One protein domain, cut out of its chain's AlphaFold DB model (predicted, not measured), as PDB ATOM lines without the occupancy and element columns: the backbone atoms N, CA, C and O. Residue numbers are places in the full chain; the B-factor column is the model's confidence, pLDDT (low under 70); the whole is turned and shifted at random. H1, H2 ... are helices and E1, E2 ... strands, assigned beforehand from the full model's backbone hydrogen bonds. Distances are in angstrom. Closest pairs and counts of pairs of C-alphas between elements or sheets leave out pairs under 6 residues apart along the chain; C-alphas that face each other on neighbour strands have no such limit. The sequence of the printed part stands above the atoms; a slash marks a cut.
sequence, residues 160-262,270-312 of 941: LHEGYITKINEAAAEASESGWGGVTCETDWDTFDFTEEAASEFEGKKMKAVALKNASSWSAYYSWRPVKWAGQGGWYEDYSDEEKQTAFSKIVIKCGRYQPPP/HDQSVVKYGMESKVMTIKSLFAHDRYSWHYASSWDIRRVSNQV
ATOM      1  N   LEU A 160      14.644  -4.928 -15.410       82.88
ATOM      2  CA  LEU A 160      13.634  -3.895 -15.693       82.88
ATOM      3  C   LEU A 160      12.307  -4.488 -16.213       82.88
ATOM      4  O   LEU A 160      11.610  -3.882 -17.026       82.88
ATOM      5  N   HIS A 161      11.966  -5.707 -15.792       82.75
ATOM      6  CA  HIS A 161      10.863  -6.492 -16.351       82.75
ATOM      7  C   HIS A 161       9.471  -6.032 -15.882       82.75
ATOM      8  O   HIS A 161       8.529  -6.055 -16.672       82.75
ATOM      9  N   GLU A 162       9.330  -5.545 -14.647       82.62
ATOM     10  CA  GLU A 162       8.015  -5.225 -14.066       82.62
ATOM     11  C   GLU A 162       7.270  -4.095 -14.789       82.62
ATOM     12  O   GLU A 162       6.056  -4.169 -14.981       82.62
ATOM     13  N   GLY A 163       7.974  -3.073 -15.287       78.81
ATOM     14  CA  GLY A 163       7.333  -2.014 -16.073       78.81
ATOM     15  C   GLY A 163       6.880  -2.472 -17.468       78.81
ATOM     16  O   GLY A 163       5.886  -1.964 -17.988       78.81
ATOM     17  N   TYR A 164       7.527  -3.490 -18.056       78.00
ATOM     18  CA  TYR A 164       6.991  -4.160 -19.248       78.00
ATOM     19  C   TYR A 164       5.674  -4.859 -18.935       78.00
ATOM     20  O   TYR A 164       4.683  -4.639 -19.633       78.00
ATOM     21  N   ILE A 165       5.678  -5.680 -17.883       84.69
ATOM     22  CA  ILE A 165       4.533  -6.477 -17.440       84.69
ATOM     23  C   ILE A 165       3.353  -5.554 -17.120       84.69
ATOM     24  O   ILE A 165       2.264  -5.737 -17.662       84.69
ATOM     25  N   THR A 166       3.600  -4.491 -16.352       85.44
ATOM     26  CA  THR A 166       2.614  -3.460 -15.999       85.44
ATOM     27  C   THR A 166       1.992  -2.825 -17.243       85.44
ATOM     28  O   THR A 166       0.785  -2.945 -17.431       85.44
ATOM     29  N   LYS A 167       2.785  -2.249 -18.162       81.88
ATOM     30  CA  LYS A 167       2.237  -1.573 -19.359       81.88
ATOM     31  C   LYS A 167       1.512  -2.510 -20.329       81.88
ATOM     32  O   LYS A 167       0.632  -2.082 -21.076       81.88
ATOM     33  N   ILE A 168       1.875  -3.792 -20.351       84.12
ATOM     34  CA  ILE A 168       1.189  -4.805 -21.164       84.12
ATOM     35  C   ILE A 168      -0.136  -5.222 -20.506       84.12
ATOM     36  O   ILE A 168      -1.129  -5.363 -21.219       84.12
ATOM     37  N   ASN A 169      -0.182  -5.339 -19.174       87.75
ATOM     38  CA  ASN A 169      -1.410  -5.585 -18.412       87.75
ATOM     39  C   ASN A 169      -2.376  -4.384 -18.471       87.75
ATOM     40  O   ASN A 169      -3.569  -4.583 -18.680       87.75
ATOM     41  N   GLU A 170      -1.880  -3.144 -18.380       87.62
ATOM     42  CA  GLU A 170      -2.670  -1.914 -18.586       87.62
ATOM     43  C   GLU A 170      -3.347  -1.907 -19.965       87.62
ATOM     44  O   GLU A 170      -4.546  -1.666 -20.081       87.62
ATOM     45  N   ALA A 171      -2.596  -2.233 -21.022       84.88
ATOM     46  CA  ALA A 171      -3.137  -2.308 -22.376       84.88
ATOM     47  C   ALA A 171      -4.111  -3.490 -22.577       84.88
ATOM     48  O   ALA A 171      -4.998  -3.410 -23.429       84.88
ATOM     49  N   ALA A 172      -3.980  -4.565 -21.792       87.44
ATOM     50  CA  ALA A 172      -4.943  -5.665 -21.754       87.44
ATOM     51  C   ALA A 172      -6.252  -5.238 -21.059       87.44
ATOM     52  O   ALA A 172      -7.341  -5.449 -21.598       87.44
ATOM     53  N   ALA A 173      -6.166  -4.552 -19.916       89.50
ATOM     54  CA  ALA A 173      -7.324  -3.964 -19.242       89.50
ATOM     55  C   ALA A 173      -8.058  -2.978 -20.170       89.50
ATOM     56  O   ALA A 173      -9.253  -3.145 -20.421       89.50
ATOM     57  N   GLU A 174      -7.331  -2.053 -20.807       87.00
ATOM     58  CA  GLU A 174      -7.907  -1.100 -21.763       87.00
ATOM     59  C   GLU A 174      -8.594  -1.809 -22.949       87.00
ATOM     60  O   GLU A 174      -9.662  -1.384 -23.398       87.00
ATOM     61  N   ALA A 175      -8.030  -2.909 -23.462       85.19
ATOM     62  CA  ALA A 175      -8.651  -3.699 -24.528       85.19
ATOM     63  C   ALA A 175      -9.945  -4.406 -24.074       85.19
ATOM     64  O   ALA A 175     -10.897  -4.474 -24.858       85.19
ATOM     65  N   SER A 176      -9.993  -4.870 -22.818       88.44
ATOM     66  CA  SER A 176     -11.171  -5.497 -22.195       88.44
ATOM     67  C   SER A 176     -12.341  -4.513 -22.100       88.44
ATOM     68  O   SER A 176     -13.462  -4.817 -22.512       88.44
ATOM     69  N   GLU A 177     -12.059  -3.310 -21.592       86.75
ATOM     70  CA  GLU A 177     -13.043  -2.244 -21.393       86.75
ATOM     71  C   GLU A 177     -13.528  -1.645 -22.719       86.75
ATOM     72  O   GLU A 177     -14.727  -1.530 -22.961       86.75
ATOM     73  N   SER A 178     -12.598  -1.244 -23.593       77.62
ATOM     74  CA  SER A 178     -12.883  -0.231 -24.620       77.62
ATOM     75  C   SER A 178     -13.196  -0.759 -26.024       77.62
ATOM     76  O   SER A 178     -13.507   0.042 -26.908       77.62
ATOM     77  N   GLY A 179     -13.107  -2.072 -26.261       70.75
ATOM     78  CA  GLY A 179     -13.434  -2.676 -27.562       70.75
ATOM     79  C   GLY A 179     -14.260  -3.962 -27.499       70.75
ATOM     80  O   GLY A 179     -14.850  -4.349 -28.506       70.75
ATOM     81  N   TRP A 180     -14.307  -4.631 -26.347       82.31
ATOM     82  CA  TRP A 180     -14.762  -6.022 -26.258       82.31
ATOM     83  C   TRP A 180     -15.926  -6.268 -25.300       82.31
ATOM     84  O   TRP A 180     -16.290  -7.419 -25.066       82.31
ATOM     85  N   GLY A 181     -16.544  -5.203 -24.788       81.94
ATOM     86  CA  GLY A 181     -17.741  -5.316 -23.961       81.94
ATOM     87  C   GLY A 181     -17.491  -6.026 -22.632       81.94
ATOM     88  O   GLY A 181     -18.362  -6.747 -22.158       81.94
ATOM     89  N   GLY A 182     -16.292  -5.898 -22.054       85.19
ATOM     90  CA  GLY A 182     -15.931  -6.553 -20.795       85.19
ATOM     91  C   GLY A 182     -15.455  -8.006 -20.918       85.19
ATOM     92  O   GLY A 182     -15.223  -8.637 -19.891       85.19
ATOM     93  N   VAL A 183     -15.258  -8.550 -22.130       90.50
ATOM     94  CA  VAL A 183     -14.501  -9.807 -22.298       90.50
ATOM     95  C   VAL A 183     -13.068  -9.583 -21.813       90.50
ATOM     96  O   VAL A 183     -12.350  -8.741 -22.354       90.50
ATOM     97  N   THR A 184     -12.641 -10.357 -20.813       93.69
ATOM     98  CA  THR A 184     -11.308 -10.233 -20.214       93.69
ATOM     99  C   THR A 184     -10.211 -10.463 -21.250       93.69
ATOM    100  O   THR A 184     -10.190 -11.484 -21.935       93.69
ATOM    101  N   CYS A 185      -9.274  -9.530 -21.342       91.19
ATOM    102  CA  CYS A 185      -8.045  -9.657 -22.109       91.19
ATOM    103  C   CYS A 185      -6.869  -9.845 -21.138       91.19
ATOM    104  O   CYS A 185      -6.715  -9.064 -20.203       91.19
ATOM    105  N   GLU A 186      -6.048 -10.875 -21.343       92.25
ATOM    106  CA  GLU A 186      -4.921 -11.228 -20.463       92.25
ATOM    107  C   GLU A 186      -3.672 -11.649 -21.258       92.25
ATOM    108  O   GLU A 186      -3.759 -12.137 -22.392       92.25
ATOM    109  N   THR A 187      -2.489 -11.470 -20.669       89.56
ATOM    110  CA  THR A 187      -1.221 -11.942 -21.240       89.56
ATOM    111  C   THR A 187      -0.753 -13.200 -20.516       89.56
ATOM    112  O   THR A 187      -0.717 -13.253 -19.291       89.56
ATOM    113  N   ASP A 188      -0.401 -14.220 -21.294       91.31
ATOM    114  CA  ASP A 188       0.147 -15.485 -20.814       91.31
ATOM    115  C   ASP A 188       1.644 -15.328 -20.526       91.31
ATOM    116  O   ASP A 188       2.485 -15.470 -21.421       91.31
ATOM    117  N   TRP A 189       1.958 -14.973 -19.281       88.12
ATOM    118  CA  TRP A 189       3.317 -14.652 -18.851       88.12
ATOM    119  C   TRP A 189       4.277 -15.844 -18.887       88.12
ATOM    120  O   TRP A 189       5.449 -15.643 -19.206       88.12
ATOM    121  N   ASP A 190       3.782 -17.069 -18.706       88.81
ATOM    122  CA  ASP A 190       4.575 -18.301 -18.803       88.81
ATOM    123  C   ASP A 190       5.196 -18.447 -20.205       88.81
ATOM    124  O   ASP A 190       6.321 -18.915 -20.362       88.81
ATOM    125  N   THR A 191       4.506 -17.969 -21.251       86.12
ATOM    126  CA  THR A 191       5.049 -17.984 -22.623       86.12
ATOM    127  C   THR A 191       6.131 -16.941 -22.902       86.12
ATOM    128  O   THR A 191       6.768 -17.020 -23.952       86.12
ATOM    129  N   PHE A 192       6.356 -15.982 -21.996       83.81
ATOM    130  CA  PHE A 192       7.464 -15.024 -22.071       83.81
ATOM    131  C   PHE A 192       8.711 -15.493 -21.310       83.81
ATOM    132  O   PHE A 192       9.728 -14.798 -21.368       83.81
ATOM    133  N   ASP A 193       8.666 -16.636 -20.618       84.19
ATOM    134  CA  ASP A 193       9.876 -17.257 -20.086       84.19
ATOM    135  C   ASP A 193      10.513 -18.234 -21.086       84.19
ATOM    136  O   ASP A 193       9.841 -18.950 -21.832       84.19
ATOM    137  N   PHE A 194      11.844 -18.215 -21.101       80.94
ATOM    138  CA  PHE A 194      12.711 -18.943 -22.028       80.94
ATOM    139  C   PHE A 194      13.892 -19.609 -21.297       80.94
ATOM    140  O   PHE A 194      14.779 -20.165 -21.942       80.94
ATOM    141  N   THR A 195      13.941 -19.542 -19.961       74.81
ATOM    142  CA  THR A 195      15.074 -20.033 -19.152       74.81
ATOM    143  C   THR A 195      15.312 -21.540 -19.262       74.81
ATOM    144  O   THR A 195      16.467 -21.953 -19.261       74.81
ATOM    145  N   GLU A 196      14.263 -22.351 -19.422       73.62
ATOM    146  CA  GLU A 196      14.377 -23.812 -19.585       73.62
ATOM    147  C   GLU A 196      14.809 -24.252 -21.000       73.62
ATOM    148  O   GLU A 196      15.223 -25.393 -21.195       73.62
ATOM    149  N   GLU A 197      14.702 -23.367 -21.998       66.81
ATOM    150  CA  GLU A 197      14.843 -23.702 -23.428       66.81
ATOM    151  C   GLU A 197      16.051 -23.040 -24.106       66.81
ATOM    152  O   GLU A 197      16.409 -23.392 -25.231       66.81
ATOM    153  N   ALA A 198      16.699 -22.091 -23.432       74.12
ATOM    154  CA  ALA A 198      17.892 -21.426 -23.927       74.12
ATOM    155  C   ALA A 198      19.170 -22.229 -23.633       74.12
ATOM    156  O   ALA A 198      19.313 -22.858 -22.587       74.12
ATOM    157  N   ALA A 199      20.165 -22.127 -24.520       74.19
ATOM    158  CA  ALA A 199      21.480 -22.754 -24.332       74.19
ATOM    159  C   ALA A 199      22.283 -22.181 -23.139       74.19
ATOM    160  O   ALA A 199      23.307 -22.742 -22.754       74.19
ATOM    161  N   SER A 200      21.841 -21.058 -22.564       81.75
ATOM    162  CA  SER A 200      22.347 -20.497 -21.312       81.75
ATOM    163  C   SER A 200      21.280 -19.634 -20.629       81.75
ATOM    164  O   SER A 200      20.387 -19.096 -21.287       81.75
ATOM    165  N   GLU A 201      21.413 -19.432 -19.315       82.31
ATOM    166  CA  GLU A 201      20.555 -18.522 -18.539       82.31
ATOM    167  C   GLU A 201      20.553 -17.094 -19.121       82.31
ATOM    168  O   GLU A 201      19.511 -16.439 -19.173       82.31
ATOM    169  N   PHE A 202      21.709 -16.626 -19.613       80.94
ATOM    170  CA  PHE A 202      21.845 -15.315 -20.247       80.94
ATOM    171  C   PHE A 202      21.018 -15.212 -21.531       80.94
ATOM    172  O   PHE A 202      20.285 -14.239 -21.699       80.94
ATOM    173  N   GLU A 203      21.060 -16.226 -22.404       79.25
ATOM    174  CA  GLU A 203      20.211 -16.254 -23.600       79.25
ATOM    175  C   GLU A 203      18.720 -16.333 -23.243       79.25
ATOM    176  O   GLU A 203      17.914 -15.648 -23.868       79.25
ATOM    177  N   GLY A 204      18.343 -17.059 -22.185       82.12
ATOM    178  CA  GLY A 204      16.962 -17.090 -21.687       82.12
ATOM    179  C   GLY A 204      16.482 -15.712 -21.215       82.12
ATOM    180  O   GLY A 204      15.457 -15.206 -21.682       82.12
ATOM    181  N   LYS A 205      17.272 -15.047 -20.360       84.31
ATOM    182  CA  LYS A 205      17.029 -13.666 -19.902       84.31
ATOM    183  C   LYS A 205      16.986 -12.670 -21.068       84.31
ATOM    184  O   LYS A 205      16.150 -11.767 -21.075       84.31
ATOM    185  N   LYS A 206      17.825 -12.860 -22.088       82.25
ATOM    186  CA  LYS A 206      17.888 -12.041 -23.307       82.25
ATOM    187  C   LYS A 206      16.683 -12.238 -24.224       82.25
ATOM    188  O   LYS A 206      16.103 -11.244 -24.660       82.25
ATOM    189  N   MET A 207      16.235 -13.470 -24.465       81.75
ATOM    190  CA  MET A 207      14.994 -13.744 -25.202       81.75
ATOM    191  C   MET A 207      13.781 -13.146 -24.478       81.75
ATOM    192  O   MET A 207      12.993 -12.433 -25.103       81.75
ATOM    193  N   LYS A 208      13.696 -13.321 -23.150       85.25
ATOM    194  CA  LYS A 208      12.677 -12.703 -22.285       85.25
ATOM    195  C   LYS A 208      12.698 -11.173 -22.385       85.25
ATOM    196  O   LYS A 208      11.666 -10.563 -22.660       85.25
ATOM    197  N   ALA A 209      13.873 -10.549 -22.270       83.75
ATOM    198  CA  ALA A 209      14.047  -9.104 -22.423       83.75
ATOM    199  C   ALA A 209      13.628  -8.597 -23.815       83.75
ATOM    200  O   ALA A 209      12.901  -7.613 -23.900       83.75
ATOM    201  N   VAL A 210      14.008  -9.271 -24.909       80.38
ATOM    202  CA  VAL A 210      13.596  -8.895 -26.279       80.38
ATOM    203  C   VAL A 210      12.086  -9.081 -26.488       80.38
ATOM    204  O   VAL A 210      11.451  -8.253 -27.146       80.38
ATOM    205  N   ALA A 211      11.490 -10.141 -25.932       80.38
ATOM    206  CA  ALA A 211      10.064 -10.434 -26.073       80.38
ATOM    207  C   ALA A 211       9.204  -9.402 -25.331       80.38
ATOM    208  O   ALA A 211       8.305  -8.806 -25.927       80.38
ATOM    209  N   LEU A 212       9.542  -9.125 -24.068       80.69
ATOM    210  CA  LEU A 212       8.954  -8.044 -23.277       80.69
ATOM    211  C   LEU A 212       9.151  -6.693 -23.976       80.69
ATOM    212  O   LEU A 212       8.182  -5.949 -24.169       80.69
ATOM    213  N   LYS A 213      10.375  -6.422 -24.456       78.75
ATOM    214  CA  LYS A 213      10.706  -5.206 -25.204       78.75
ATOM    215  C   LYS A 213       9.764  -4.962 -26.366       78.75
ATOM    216  O   LYS A 213       9.149  -3.901 -26.442       78.75
ATOM    217  N   ASN A 214       9.650  -5.926 -27.266       75.06
ATOM    218  CA  ASN A 214       8.875  -5.743 -28.484       75.06
ATOM    219  C   ASN A 214       7.359  -5.742 -28.218       75.06
ATOM    220  O   ASN A 214       6.615  -5.127 -28.981       75.06
ATOM    221  N   ALA A 215       6.904  -6.340 -27.110       74.81
ATOM    222  CA  ALA A 215       5.511  -6.280 -26.682       74.81
ATOM    223  C   ALA A 215       5.090  -4.909 -26.102       74.81
ATOM    224  O   ALA A 215       3.949  -4.503 -26.345       74.81
ATOM    225  N   SER A 216       5.966  -4.171 -25.391       71.75
ATOM    226  CA  SER A 216       5.606  -2.859 -24.804       71.75
ATOM    227  C   SER A 216       6.152  -1.622 -25.523       71.75
ATOM    228  O   SER A 216       5.483  -0.590 -25.475       71.75
ATOM    229  N   SER A 217       7.300  -1.673 -26.220       63.03
ATOM    230  CA  SER A 217       8.018  -0.465 -26.692       63.03
ATOM    231  C   SER A 217       7.329   0.314 -27.832       63.03
ATOM    232  O   SER A 217       7.931   1.193 -28.444       63.03
ATOM    233  N   TRP A 218       6.073  -0.023 -28.133       50.69
ATOM    234  CA  TRP A 218       5.139   0.694 -29.007       50.69
ATOM    235  C   TRP A 218       3.768   0.906 -28.320       50.69
ATOM    236  O   TRP A 218       2.751   0.932 -28.998       50.69
ATOM    237  N   SER A 219       3.692   0.960 -26.982       49.28
ATOM    238  CA  SER A 219       2.431   0.986 -26.204       49.28
ATOM    239  C   SER A 219       1.397  -0.045 -26.689       49.28
ATOM    240  O   SER A 219       0.254   0.265 -27.028       49.28
ATOM    241  N   ALA A 220       1.856  -1.296 -26.798       55.78
ATOM    242  CA  ALA A 220       1.095  -2.439 -27.299       55.78
ATOM    243  C   ALA A 220       0.464  -2.256 -28.704       55.78
ATOM    244  O   ALA A 220      -0.486  -2.973 -29.033       55.78
ATOM    245  N   TYR A 221       0.996  -1.362 -29.565       57.44
ATOM    246  CA  TYR A 221       0.487  -1.101 -30.931       57.44
ATOM    247  C   TYR A 221       0.321  -2.367 -31.779       57.44
ATOM    248  O   TYR A 221      -0.573  -2.438 -32.619       57.44
ATOM    249  N   TYR A 222       1.170  -3.363 -31.536       58.75
ATOM    250  CA  TYR A 222       1.231  -4.628 -32.264       58.75
ATOM    251  C   TYR A 222       0.691  -5.830 -31.468       58.75
ATOM    252  O   TYR A 222       0.658  -6.938 -31.998       58.75
ATOM    253  N   SER A 223       0.228  -5.604 -30.232       67.12
ATOM    254  CA  SER A 223      -0.230  -6.646 -29.300       67.12
ATOM    255  C   SER A 223      -1.708  -6.444 -28.952       67.12
ATOM    256  O   SER A 223      -2.574  -7.103 -29.523       67.12
ATOM    257  N   TRP A 224      -2.019  -5.473 -28.084       80.88
ATOM    258  CA  TRP A 224      -3.380  -5.199 -27.603       80.88
ATOM    259  C   TRP A 224      -4.119  -4.133 -28.404       80.88
ATOM    260  O   TRP A 224      -5.331  -4.228 -28.588       80.88
ATOM    261  N   ARG A 225      -3.417  -3.152 -28.977       76.75
ATOM    262  CA  ARG A 225      -4.043  -2.152 -29.854       76.75
ATOM    263  C   ARG A 225      -4.724  -2.773 -31.084       76.75
ATOM    264  O   ARG A 225      -5.805  -2.296 -31.410       76.75
ATOM    265  N   PRO A 226      -4.207  -3.834 -31.745       76.31
ATOM    266  CA  PRO A 226      -4.921  -4.521 -32.822       76.31
ATOM    267  C   PRO A 226      -6.191  -5.231 -32.336       76.31
ATOM    268  O   PRO A 226      -7.159  -5.299 -33.088       76.31
ATOM    269  N   VAL A 227      -6.212  -5.704 -31.082       79.19
ATOM    270  CA  VAL A 227      -7.390  -6.292 -30.420       79.19
ATOM    271  C   VAL A 227      -8.433  -5.209 -30.142       79.19
ATOM    272  O   VAL A 227      -9.570  -5.330 -30.599       79.19
ATOM    273  N   LYS A 228      -8.042  -4.110 -29.488       82.12
ATOM    274  CA  LYS A 228      -8.886  -2.928 -29.251       82.12
ATOM    275  C   LYS A 228      -9.446  -2.352 -30.558       82.12
ATOM    276  O   LYS A 228     -10.647  -2.154 -30.676       82.12
ATOM    277  N   TRP A 229      -8.601  -2.151 -31.569       79.94
ATOM    278  CA  TRP A 229      -8.990  -1.648 -32.892       79.94
ATOM    279  C   TRP A 229      -9.834  -2.620 -33.713       79.94
ATOM    280  O   TRP A 229     -10.594  -2.169 -34.569       79.94
ATOM    281  N   ALA A 230      -9.724  -3.930 -33.482       77.25
ATOM    282  CA  ALA A 230     -10.695  -4.866 -34.023       77.25
ATOM    283  C   ALA A 230     -12.069  -4.571 -33.399       77.25
ATOM    284  O   ALA A 230     -12.982  -4.206 -34.136       77.25
ATOM    285  N   GLY A 231     -12.175  -4.616 -32.066       73.19
ATOM    286  CA  GLY A 231     -13.421  -4.395 -31.318       73.19
ATOM    287  C   GLY A 231     -14.074  -3.016 -31.511       73.19
ATOM    288  O   GLY A 231     -15.292  -2.916 -31.582       73.19
ATOM    289  N   GLN A 232     -13.286  -1.956 -31.700       75.50
ATOM    290  CA  GLN A 232     -13.772  -0.602 -32.021       75.50
ATOM    291  C   GLN A 232     -14.062  -0.385 -33.522       75.50
ATOM    292  O   GLN A 232     -14.491   0.687 -33.932       75.50
ATOM    293  N   GLY A 233     -13.763  -1.361 -34.383       68.50
ATOM    294  CA  GLY A 233     -13.646  -1.164 -35.828       68.50
ATOM    295  C   GLY A 233     -14.950  -1.231 -36.630       68.50
ATOM    296  O   GLY A 233     -14.945  -1.887 -37.677       68.50
ATOM    297  N   GLY A 234     -16.057  -0.637 -36.164       56.16
ATOM    298  CA  GLY A 234     -17.336  -0.476 -36.892       56.16
ATOM    299  C   GLY A 234     -18.135  -1.750 -37.206       56.16
ATOM    300  O   GLY A 234     -19.323  -1.694 -37.477       56.16
ATOM    301  N   TRP A 235     -17.492  -2.918 -37.179       56.78
ATOM    302  CA  TRP A 235     -18.068  -4.228 -37.528       56.78
ATOM    303  C   TRP A 235     -18.377  -5.074 -36.284       56.78
ATOM    304  O   TRP A 235     -18.714  -6.249 -36.392       56.78
ATOM    305  N   TYR A 236     -18.187  -4.483 -35.106       59.19
ATOM    306  CA  TYR A 236     -18.515  -5.031 -33.790       59.19
ATOM    307  C   TYR A 236     -19.571  -4.182 -33.067       59.19
ATOM    308  O   TYR A 236     -20.138  -4.646 -32.084       59.19
ATOM    309  N   GLU A 237     -19.856  -2.976 -33.571       62.53
ATOM    310  CA  GLU A 237     -21.009  -2.151 -33.187       62.53
ATOM    311  C   GLU A 237     -22.326  -2.875 -33.533       62.53
ATOM    312  O   GLU A 237     -23.282  -2.823 -32.769       62.53
ATOM    313  N   ASP A 238     -22.319  -3.675 -34.609       74.19
ATOM    314  CA  ASP A 238     -23.384  -4.613 -35.004       74.19
ATOM    315  C   ASP A 238     -23.682  -5.731 -33.975       74.19
ATOM    316  O   ASP A 238     -24.601  -6.528 -34.197       74.19
ATOM    317  N   TYR A 239     -22.898  -5.870 -32.896       79.12
ATOM    318  CA  TYR A 239     -23.043  -6.918 -31.878       79.12
ATOM    319  C   TYR A 239     -23.104  -6.307 -30.479       79.12
ATOM    320  O   TYR A 239     -22.281  -5.467 -30.110       79.12
ATOM    321  N   SER A 240     -24.055  -6.780 -29.679       85.56
ATOM    322  CA  SER A 240     -24.165  -6.384 -28.274       85.56
ATOM    323  C   SER A 240     -22.986  -6.907 -27.447       85.56
ATOM    324  O   SER A 240     -22.327  -7.886 -27.809       85.56
ATOM    325  N   ASP A 241     -22.727  -6.273 -26.307       86.25
ATOM    326  CA  ASP A 241     -21.684  -6.733 -25.387       86.25
ATOM    327  C   ASP A 241     -22.050  -8.075 -24.729       86.25
ATOM    328  O   ASP A 241     -21.170  -8.907 -24.530       86.25
ATOM    329  N   GLU A 242     -23.345  -8.368 -24.540       86.31
ATOM    330  CA  GLU A 242     -23.834  -9.706 -24.166       86.31
ATOM    331  C   GLU A 242     -23.417 -10.768 -25.201       86.31
ATOM    332  O   GLU A 242     -22.942 -11.846 -24.843       86.31
ATOM    333  N   GLU A 243     -23.533 -10.476 -26.501       84.25
ATOM    334  CA  GLU A 243     -23.091 -11.400 -27.552       84.25
ATOM    335  C   GLU A 243     -21.570 -11.573 -27.576       84.25
ATOM    336  O   GLU A 243     -21.105 -12.678 -27.852       84.25
ATOM    337  N   LYS A 244     -20.792 -10.533 -27.247       86.44
ATOM    338  CA  LYS A 244     -19.327 -10.621 -27.114       86.44
ATOM    339  C   LYS A 244     -18.948 -11.487 -25.910       86.44
ATOM    340  O   LYS A 244     -18.225 -12.463 -26.092       86.44
ATOM    341  N   GLN A 245     -19.508 -11.216 -24.730       87.06
ATOM    342  CA  GLN A 245     -19.302 -12.000 -23.502       87.06
ATOM    343  C   GLN A 245     -19.771 -13.455 -23.634       87.06
ATOM    344  O   GLN A 245     -19.139 -14.376 -23.118       87.06
ATOM    345  N   THR A 246     -20.868 -13.706 -24.353       85.25
ATOM    346  CA  THR A 246     -21.362 -15.080 -24.526       85.25
ATOM    347  C   THR A 246     -20.609 -15.830 -25.631       85.25
ATOM    348  O   THR A 246     -20.536 -17.063 -25.578       85.25
ATOM    349  N   ALA A 247     -20.002 -15.129 -26.595       82.88
ATOM    350  CA  ALA A 247     -19.138 -15.718 -27.617       82.88
ATOM    351  C   ALA A 247     -17.691 -15.944 -27.144       82.88
ATOM    352  O   ALA A 247     -17.088 -16.924 -27.564       82.88
ATOM    353  N   PHE A 248     -17.140 -15.094 -26.271       88.25
ATOM    354  CA  PHE A 248     -15.759 -15.184 -25.781       88.25
ATOM    355  C   PHE A 248     -15.708 -15.143 -24.254       88.25
ATOM    356  O   PHE A 248     -16.201 -14.202 -23.642       88.25
ATOM    357  N   SER A 249     -15.047 -16.123 -23.635       89.94
ATOM    358  CA  SER A 249     -14.766 -16.096 -22.191       89.94
ATOM    359  C   SER A 249     -13.609 -15.149 -21.875       89.94
ATOM    360  O   SER A 249     -13.681 -14.380 -20.921       89.94
ATOM    361  N   LYS A 250     -12.552 -15.198 -22.696       93.88
ATOM    362  CA  LYS A 250     -11.402 -14.292 -22.650       93.88
ATOM    363  C   LYS A 250     -10.593 -14.277 -23.950       93.88
ATOM    364  O   LYS A 250     -10.681 -15.188 -24.780       93.88
ATOM    365  N   ILE A 251      -9.757 -13.255 -24.095       90.31
ATOM    366  CA  ILE A 251      -8.742 -13.119 -25.142       90.31
ATOM    367  C   ILE A 251      -7.367 -13.217 -24.480       90.31
ATOM    368  O   ILE A 251      -7.070 -12.480 -23.547       90.31
ATOM    369  N   VAL A 252      -6.522 -14.123 -24.964       90.88
ATOM    370  CA  VAL A 252      -5.198 -14.399 -24.395       90.88
ATOM    371  C   VAL A 252      -4.131 -14.091 -25.433       90.88
ATOM    372  O   VAL A 252      -4.087 -14.750 -26.476       90.88
ATOM    373  N   ILE A 253      -3.245 -13.134 -25.154       87.12
ATOM    374  CA  ILE A 253      -2.008 -12.976 -25.932       87.12
ATOM    375  C   ILE A 253      -0.941 -13.896 -25.352       87.12
ATOM    376  O   ILE A 253      -0.643 -13.838 -24.162       87.12
ATOM    377  N   LYS A 254      -0.341 -14.712 -26.220       87.94
ATOM    378  CA  LYS A 254       0.816 -15.558 -25.910       87.94
ATOM    379  C   LYS A 254       2.011 -15.103 -26.737       87.94
ATOM    380  O   LYS A 254       1.853 -14.822 -27.933       87.94
ATOM    381  N   CYS A 255       3.206 -15.089 -26.149       81.94
ATOM    382  CA  CYS A 255       4.412 -14.989 -26.960       81.94
ATOM    383  C   CYS A 255       4.543 -16.283 -27.776       81.94
ATOM    384  O   CYS A 255       4.462 -17.402 -27.263       81.94
ATOM    385  N   GLY A 256       4.653 -16.143 -29.091       72.50
ATOM    386  CA  GLY A 256       4.847 -17.268 -29.982       72.50
ATOM    387  C   GLY A 256       6.325 -17.631 -30.022       72.50
ATOM    388  O   GLY A 256       7.103 -16.929 -30.666       72.50
ATOM    389  N   ARG A 257       6.686 -18.746 -29.379       70.12
ATOM    390  CA  ARG A 257       8.023 -19.343 -29.480       70.12
ATOM    391  C   ARG A 257       8.387 -19.598 -30.941       70.12
ATOM    392  O   ARG A 257       7.603 -20.199 -31.679       70.12
ATOM    393  N   TYR A 258       9.572 -19.146 -31.337       60.84
ATOM    394  CA  TYR A 258      10.102 -19.339 -32.679       60.84
ATOM    395  C   TYR A 258      10.362 -20.825 -32.936       60.84
ATOM    396  O   TYR A 258      11.317 -21.396 -32.417       60.84
ATOM    397  N   GLN A 259       9.527 -21.445 -33.765       59.16
ATOM    398  CA  GLN A 259       9.906 -22.678 -34.444       59.16
ATOM    399  C   GLN A 259      10.527 -22.272 -35.785       59.16
ATOM    400  O   GLN A 259       9.843 -21.587 -36.559       59.16
ATOM    401  N   PRO A 260      11.788 -22.644 -36.083       53.81
ATOM    402  CA  PRO A 260      12.314 -22.471 -37.427       53.81
ATOM    403  C   PRO A 260      11.413 -23.239 -38.410       53.81
ATOM    404  O   PRO A 260      10.908 -24.313 -38.067       53.81
ATOM    405  N   PRO A 261      11.152 -22.697 -39.611       54.28
ATOM    406  CA  PRO A 261      10.386 -23.418 -40.614       54.28
ATOM    407  C   PRO A 261      11.146 -24.683 -41.046       54.28
ATOM    408  O   PRO A 261      12.379 -24.695 -40.975       54.28
ATOM    409  N   PRO A 262      10.442 -25.724 -41.534       54.50
ATOM    410  CA  PRO A 262      11.081 -26.871 -42.166       54.50
ATOM    411  C   PRO A 262      12.054 -26.443 -43.271       54.50
ATOM    412  O   PRO A 262      11.844 -25.424 -43.944       54.50
ATOM    413  N   HIS A 270       4.773 -13.259 -44.735       40.38
ATOM    414  CA  HIS A 270       3.352 -13.512 -44.489       40.38
ATOM    415  C   HIS A 270       3.092 -14.595 -43.425       40.38
ATOM    416  O   HIS A 270       3.787 -15.606 -43.351       40.38
ATOM    417  N   ASP A 271       2.038 -14.363 -42.637       50.78
ATOM    418  CA  ASP A 271       1.247 -15.353 -41.893       50.78
ATOM    419  C   ASP A 271       2.005 -16.218 -40.850       50.78
ATOM    420  O   ASP A 271       1.784 -17.423 -40.716       50.78
ATOM    421  N   GLN A 272       2.877 -15.598 -40.045       54.94
ATOM    422  CA  GLN A 272       3.472 -16.243 -38.859       54.94
ATOM    423  C   GLN A 272       2.689 -16.009 -37.549       54.94
ATOM    424  O   GLN A 272       2.717 -16.863 -36.662       54.94
ATOM    425  N   SER A 273       1.932 -14.920 -37.423       58.91
ATOM    426  CA  SER A 273       0.964 -14.720 -36.337       58.91
ATOM    427  C   SER A 273      -0.210 -15.701 -36.443       58.91
ATOM    428  O   SER A 273      -0.729 -15.944 -37.530       58.91
ATOM    429  N   VAL A 274      -0.665 -16.255 -35.313       70.00
ATOM    430  CA  VAL A 274      -1.749 -17.255 -35.282       70.00
ATOM    431  C   VAL A 274      -2.828 -16.855 -34.280       70.00
ATOM    432  O   VAL A 274      -2.591 -16.852 -33.074       70.00
ATOM    433  N   VAL A 275      -4.030 -16.558 -34.779       75.31
ATOM    434  CA  VAL A 275      -5.216 -16.246 -33.967       75.31
ATOM    435  C   VAL A 275      -6.112 -17.484 -33.899       75.31
ATOM    436  O   VAL A 275      -7.011 -17.654 -34.718       75.31
ATOM    437  N   LYS A 276      -5.872 -18.357 -32.915       79.12
ATOM    438  CA  LYS A 276      -6.727 -19.529 -32.663       79.12
ATOM    439  C   LYS A 276      -7.944 -19.144 -31.826       79.12
ATOM    440  O   LYS A 276      -7.857 -18.266 -30.971       79.12
ATOM    441  N   TYR A 277      -9.048 -19.869 -31.980       80.19
ATOM    442  CA  TYR A 277     -10.196 -19.780 -31.075       80.19
ATOM    443  C   TYR A 277     -10.635 -21.171 -30.599       80.19
ATOM    444  O   TYR A 277     -10.982 -22.038 -31.403       80.19
ATOM    445  N   GLY A 278     -10.612 -21.385 -29.283       75.00
ATOM    446  CA  GLY A 278     -11.056 -22.625 -28.650       75.00
ATOM    447  C   GLY A 278     -12.572 -22.649 -28.484       75.00
ATOM    448  O   GLY A 278     -13.100 -21.956 -27.623       75.00
ATOM    449  N   MET A 279     -13.267 -23.470 -29.277       66.75
ATOM    450  CA  MET A 279     -14.740 -23.542 -29.291       66.75
ATOM    451  C   MET A 279     -15.360 -23.875 -27.922       66.75
ATOM    452  O   MET A 279     -16.361 -23.271 -27.550       66.75
ATOM    453  N   GLU A 280     -14.768 -24.815 -27.173       71.00
ATOM    454  CA  GLU A 280     -15.262 -25.245 -25.851       71.00
ATOM    455  C   GLU A 280     -14.911 -24.255 -24.737       71.00
ATOM    456  O   GLU A 280     -15.765 -23.895 -23.931       71.00
ATOM    457  N   SER A 281     -13.658 -23.792 -24.696       80.69
ATOM    458  CA  SER A 281     -13.183 -22.864 -23.664       80.69
ATOM    459  C   SER A 281     -13.642 -21.423 -23.890       80.69
ATOM    460  O   SER A 281     -13.548 -20.605 -22.976       80.69
ATOM    461  N   LYS A 282     -14.111 -21.104 -25.103       84.00
ATOM    462  CA  LYS A 282     -14.396 -19.761 -25.634       84.00
ATOM    463  C   LYS A 282     -13.209 -18.792 -25.604       84.00
ATOM    464  O   LYS A 282     -13.393 -17.576 -25.592       84.00
ATOM    465  N   VAL A 283     -11.984 -19.320 -25.598       87.31
ATOM    466  CA  VAL A 283     -10.757 -18.516 -25.515       87.31
ATOM    467  C   VAL A 283     -10.228 -18.195 -26.910       87.31
ATOM    468  O   VAL A 283      -9.862 -19.107 -27.656       87.31
ATOM    469  N   MET A 284     -10.100 -16.909 -27.247       87.38
ATOM    470  CA  MET A 284      -9.308 -16.492 -28.410       87.38
ATOM    471  C   MET A 284      -7.834 -16.380 -28.010       87.38
ATOM    472  O   MET A 284      -7.461 -15.505 -27.239       87.38
ATOM    473  N   THR A 285      -6.991 -17.269 -28.531       87.88
ATOM    474  CA  THR A 285      -5.540 -17.273 -28.299       87.88
ATOM    475  C   THR A 285      -4.824 -16.595 -29.462       87.88
ATOM    476  O   THR A 285      -4.768 -17.141 -30.563       87.88
ATOM    477  N   ILE A 286      -4.226 -15.436 -29.210       84.50
ATOM    478  CA  ILE A 286      -3.410 -14.696 -30.173       84.50
ATOM    479  C   ILE A 286      -1.941 -15.026 -29.898       84.50
ATOM    480  O   ILE A 286      -1.346 -14.515 -28.951       84.50
ATOM    481  N   LYS A 287      -1.342 -15.886 -30.728       80.69
ATOM    482  CA  LYS A 287       0.107 -16.124 -30.735       80.69
ATOM    483  C   LYS A 287       0.774 -15.132 -31.685       80.69
ATOM    484  O   LYS A 287       0.598 -15.233 -32.901       80.69
ATOM    485  N   SER A 288       1.554 -14.201 -31.144       67.25
ATOM    486  CA  SER A 288       2.429 -13.329 -31.940       67.25
ATOM    487  C   SER A 288       3.803 -13.985 -32.040       67.25
ATOM    488  O   SER A 288       4.473 -14.113 -31.016       67.25
ATOM    489  N   LEU A 289       4.211 -14.454 -33.227       57.12
ATOM    490  CA  LEU A 289       5.501 -15.139 -33.375       57.12
ATOM    491  C   LEU A 289       6.664 -14.149 -33.219       57.12
ATOM    492  O   LEU A 289       6.756 -13.134 -33.917       57.12
ATOM    493  N   PHE A 290       7.571 -14.501 -32.314       60.75
ATOM    494  CA  PHE A 290       8.897 -13.921 -32.201       60.75
ATOM    495  C   PHE A 290       9.718 -14.406 -33.402       60.75
ATOM    496  O   PHE A 290      10.013 -15.594 -33.487       60.75
ATOM    497  N   ALA A 291      10.094 -13.536 -34.344       49.69
ATOM    498  CA  ALA A 291      11.207 -13.868 -35.232       49.69
ATOM    499  C   ALA A 291      12.519 -13.617 -34.484       49.69
ATOM    500  O   ALA A 291      12.660 -12.609 -33.793       49.69
ATOM    501  N   HIS A 292      13.493 -14.505 -34.667       51.94
ATOM    502  CA  HIS A 292      14.779 -14.473 -33.965       51.94
ATOM    503  C   HIS A 292      15.727 -13.327 -34.415       51.94
ATOM    504  O   HIS A 292      16.878 -13.268 -33.982       51.94
ATOM    505  N   ASP A 293      15.278 -12.412 -35.286       49.53
ATOM    506  CA  ASP A 293      16.075 -11.277 -35.778       49.53
ATOM    507  C   ASP A 293      15.344  -9.930 -35.604       49.53
ATOM    508  O   ASP A 293      14.115  -9.846 -35.520       49.53
ATOM    509  N   ARG A 294      16.131  -8.854 -35.527       49.06
ATOM    510  CA  ARG A 294      15.849  -7.595 -34.805       49.06
ATOM    511  C   ARG A 294      14.714  -6.698 -35.348       49.06
ATOM    512  O   ARG A 294      14.545  -5.591 -34.842       49.06
ATOM    513  N   TYR A 295      13.922  -7.143 -36.332       45.44
ATOM    514  CA  TYR A 295      12.982  -6.284 -37.085       45.44
ATOM    515  C   TYR A 295      11.554  -6.805 -37.252       45.44
ATOM    516  O   TYR A 295      10.695  -6.047 -37.701       45.44
ATOM    517  N   SER A 296      11.275  -8.068 -36.925       46.28
ATOM    518  CA  SER A 296      10.035  -8.721 -37.358       46.28
ATOM    519  C   SER A 296       9.351  -9.506 -36.243       46.28
ATOM    520  O   SER A 296       9.291 -10.730 -36.260       46.28
ATOM    521  N   TRP A 297       8.728  -8.792 -35.303       48.06
ATOM    522  CA  TRP A 297       7.558  -9.368 -34.642       48.06
ATOM    523  C   TRP A 297       6.454  -9.525 -35.689       48.06
ATOM    524  O   TRP A 297       5.926  -8.536 -36.202       48.06
ATOM    525  N   HIS A 298       6.124 -10.773 -36.028       54.81
ATOM    526  CA  HIS A 298       4.995 -11.076 -36.898       54.81
ATOM    527  C   HIS A 298       3.713 -10.903 -36.086       54.81
ATOM    528  O   HIS A 298       3.170 -11.850 -35.518       54.81
ATOM    529  N   TYR A 299       3.274  -9.648 -35.997       60.44
ATOM    530  CA  TYR A 299       2.092  -9.238 -35.256       60.44
ATOM    531  C   TYR A 299       0.826  -9.844 -35.862       60.44
ATOM    532  O   TYR A 299       0.696  -9.975 -37.082       60.44
ATOM    533  N   ALA A 300      -0.138 -10.211 -35.020       62.19
ATOM    534  CA  ALA A 300      -1.476 -10.534 -35.499       62.19
ATOM    535  C   ALA A 300      -2.111  -9.240 -36.009       62.19
ATOM    536  O   ALA A 300      -2.280  -8.284 -35.247       62.19
ATOM    537  N   SER A 301      -2.410  -9.162 -37.308       69.25
ATOM    538  CA  SER A 301      -2.984  -7.934 -37.842       69.25
ATOM    539  C   SER A 301      -4.385  -7.722 -37.265       69.25
ATOM    540  O   SER A 301      -5.114  -8.675 -36.969       69.25
ATOM    541  N   SER A 302      -4.805  -6.461 -37.139       71.12
ATOM    542  CA  SER A 302      -6.181  -6.149 -36.737       71.12
ATOM    543  C   SER A 302      -7.209  -6.728 -37.717       71.12
ATOM    544  O   SER A 302      -8.346  -6.963 -37.319       71.12
ATOM    545  N   TRP A 303      -6.817  -7.027 -38.965       69.81
ATOM    546  CA  TRP A 303      -7.642  -7.756 -39.929       69.81
ATOM    547  C   TRP A 303      -7.809  -9.233 -39.574       69.81
ATOM    548  O   TRP A 303      -8.932  -9.725 -39.653       69.81
ATOM    549  N   ASP A 304      -6.753  -9.932 -39.156       72.62
ATOM    550  CA  ASP A 304      -6.819 -11.363 -38.821       72.62
ATOM    551  C   ASP A 304      -7.617 -11.591 -37.542       72.62
ATOM    552  O   ASP A 304      -8.549 -12.398 -37.529       72.62
ATOM    553  N   ILE A 305      -7.338 -10.788 -36.510       79.31
ATOM    554  CA  ILE A 305      -8.110 -10.769 -35.263       79.31
ATOM    555  C   ILE A 305      -9.582 -10.492 -35.586       79.31
ATOM    556  O   ILE A 305     -10.448 -11.299 -35.245       79.31
ATOM    557  N   ARG A 306      -9.884  -9.419 -36.329       78.81
ATOM    558  CA  ARG A 306     -11.258  -9.069 -36.730       78.81
ATOM    559  C   ARG A 306     -11.930 -10.144 -37.580       78.81
ATOM    560  O   ARG A 306     -13.139 -10.333 -37.442       78.81
ATOM    561  N   ARG A 307     -11.187 -10.865 -38.424       76.38
ATOM    562  CA  ARG A 307     -11.697 -11.925 -39.308       76.38
ATOM    563  C   ARG A 307     -12.007 -13.219 -38.561       76.38
ATOM    564  O   ARG A 307     -13.054 -13.810 -38.827       76.38
ATOM    565  N   VAL A 308     -11.152 -13.672 -37.645       74.44
ATOM    566  CA  VAL A 308     -11.457 -14.825 -36.773       74.44
ATOM    567  C   VAL A 308     -12.615 -14.471 -35.845       74.44
ATOM    568  O   VAL A 308     -13.590 -15.207 -35.745       74.44
ATOM    569  N   SER A 309     -12.593 -13.277 -35.268       78.69
ATOM    570  CA  SER A 309     -13.623 -12.842 -34.327       78.69
ATOM    571  C   SER A 309     -14.997 -12.653 -34.968       78.69
ATOM    572  O   SER A 309     -15.998 -13.077 -34.402       78.69
ATOM    573  N   ASN A 310     -15.069 -12.090 -36.181       77.75
ATOM    574  CA  ASN A 310     -16.325 -12.030 -36.934       77.75
ATOM    575  C   ASN A 310     -16.844 -13.428 -37.296       77.75
ATOM    576  O   ASN A 310     -18.053 -13.611 -37.371       77.75
ATOM    577  N   GLN A 311     -15.974 -14.420 -37.506       73.88
ATOM    578  CA  GLN A 311     -16.410 -15.807 -37.685       73.88
ATOM    579  C   GLN A 311     -17.009 -16.379 -36.398       73.88
ATOM    580  O   GLN A 311     -18.061 -17.004 -36.466       73.88
ATOM    581  N   VAL A 312     -16.393 -16.121 -35.241       74.25
ATOM    582  CA  VAL A 312     -16.873 -16.587 -33.929       74.25
ATOM    583  C   VAL A 312     -18.179 -15.903 -33.516       74.25
ATOM    584  O   VAL A 312     -19.116 -16.584 -33.117       74.25
TER     585      VAL A 312
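Overview. This is residues 160 to 262 and 270 to 312 of the 941 residues of an uncharacterized protein of Thecamonas trahens ATCC 50062 (UniProt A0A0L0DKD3). A strongly twisted slab of four strands has helices over one face: H1 covers the E1 edge, H6 covers the E3 edge, H4 sits between these two helices and H3 packs at one end of the slab. The other face is largely bare, while H5 lies off the end of the slab opposite H3. The printed part has 146 residues with six named helices and four named strands, in the order H1 E1 H2 H3 H4 H5 E2 E3 E4 H6; the class is mixed, helices and strands. The mixed sheet runs E1 E2 E4 E3. The whole is compact, with a radius of gyration of the C-alphas of 15.3 A and spans of 49 by 36 by 27 A.

Arrangement. In the sheet, E1, residues 184 to 188, is parallel to E2, residues 250 to 256, with N 186 and O 251 within hydrogen-bond range at 2.9 A. E2 is parallel to E4, residues 283 to 290, with N 252 and O 284 at 2.8 A. E4 and E3, residues 274 to 278, form an antiparallel hairpin, with N 276 and O 285 at 2.9 A. H1, residues 161 to 178, lies over E1 and along the strands, at a height over the sheet of 4.7 A; the closest C-alphas are those of Ala 172 and Cys 185, 5.1 A. On the same face, H6, residues 302 to 312, lies over E3 at a height of 9.6 A, at 20 degrees on the local plane. H4, residues 225 to 231, only grazes the sheet. It touches H1 at a shallow tilt of 16 degrees, the same way, closest at the C-alphas of Ala 175 and Lys 228, 4.8 A. H4 touches H6 at a tilt of 37 degrees, only just steep, closest at C-alphas 226 and 302, 4.4 A. H3, residues 201 to 216, is on the sheet and touches H1 with residues 209 to 216 alone, closest at C-alphas 216 and 164, 5.9 A. H2, residues 189 to 192, only grazes the sheet and only just touches H3, with 3 pairs of C-alphas within 8 A. H5, residues 241 to 247, is only just not on the sheet. E1, H2 to H5 and E2 make a strand-helix-strand unit, two parallel neighbour strands with helices between. Every O i to N i+4 pair is within hydrogen-bond range in H1, H3, H4, H5 and H6; H2 is too short for one.

Along the chain. H1 measures 25.9 A from C-alpha 161 at (10.863, -6.492, -16.351) to C-alpha 178. H3 measures 22.5 A, E4 21.3 A, E2 18.1 A and H6 15.2 A, ending at C-alpha 312 at (-16.873, -16.587, -33.929).

Size, cuts and confidence. The C-alphas of Ser 200 and Asp 238, the two farthest apart, are 50.3 A apart. Residues 263 to 269 are not printed, and C-alphas 262 and 270 are 15.6 A apart across this cut. The link E4 to H6 is long; in it residues 297 to 298 pair antiparallel with 289 to 290 of E4. Mean pLDDT of the printed part is 75.4, with 38 residues under 70, among them 217 to 223 and 288 to 301.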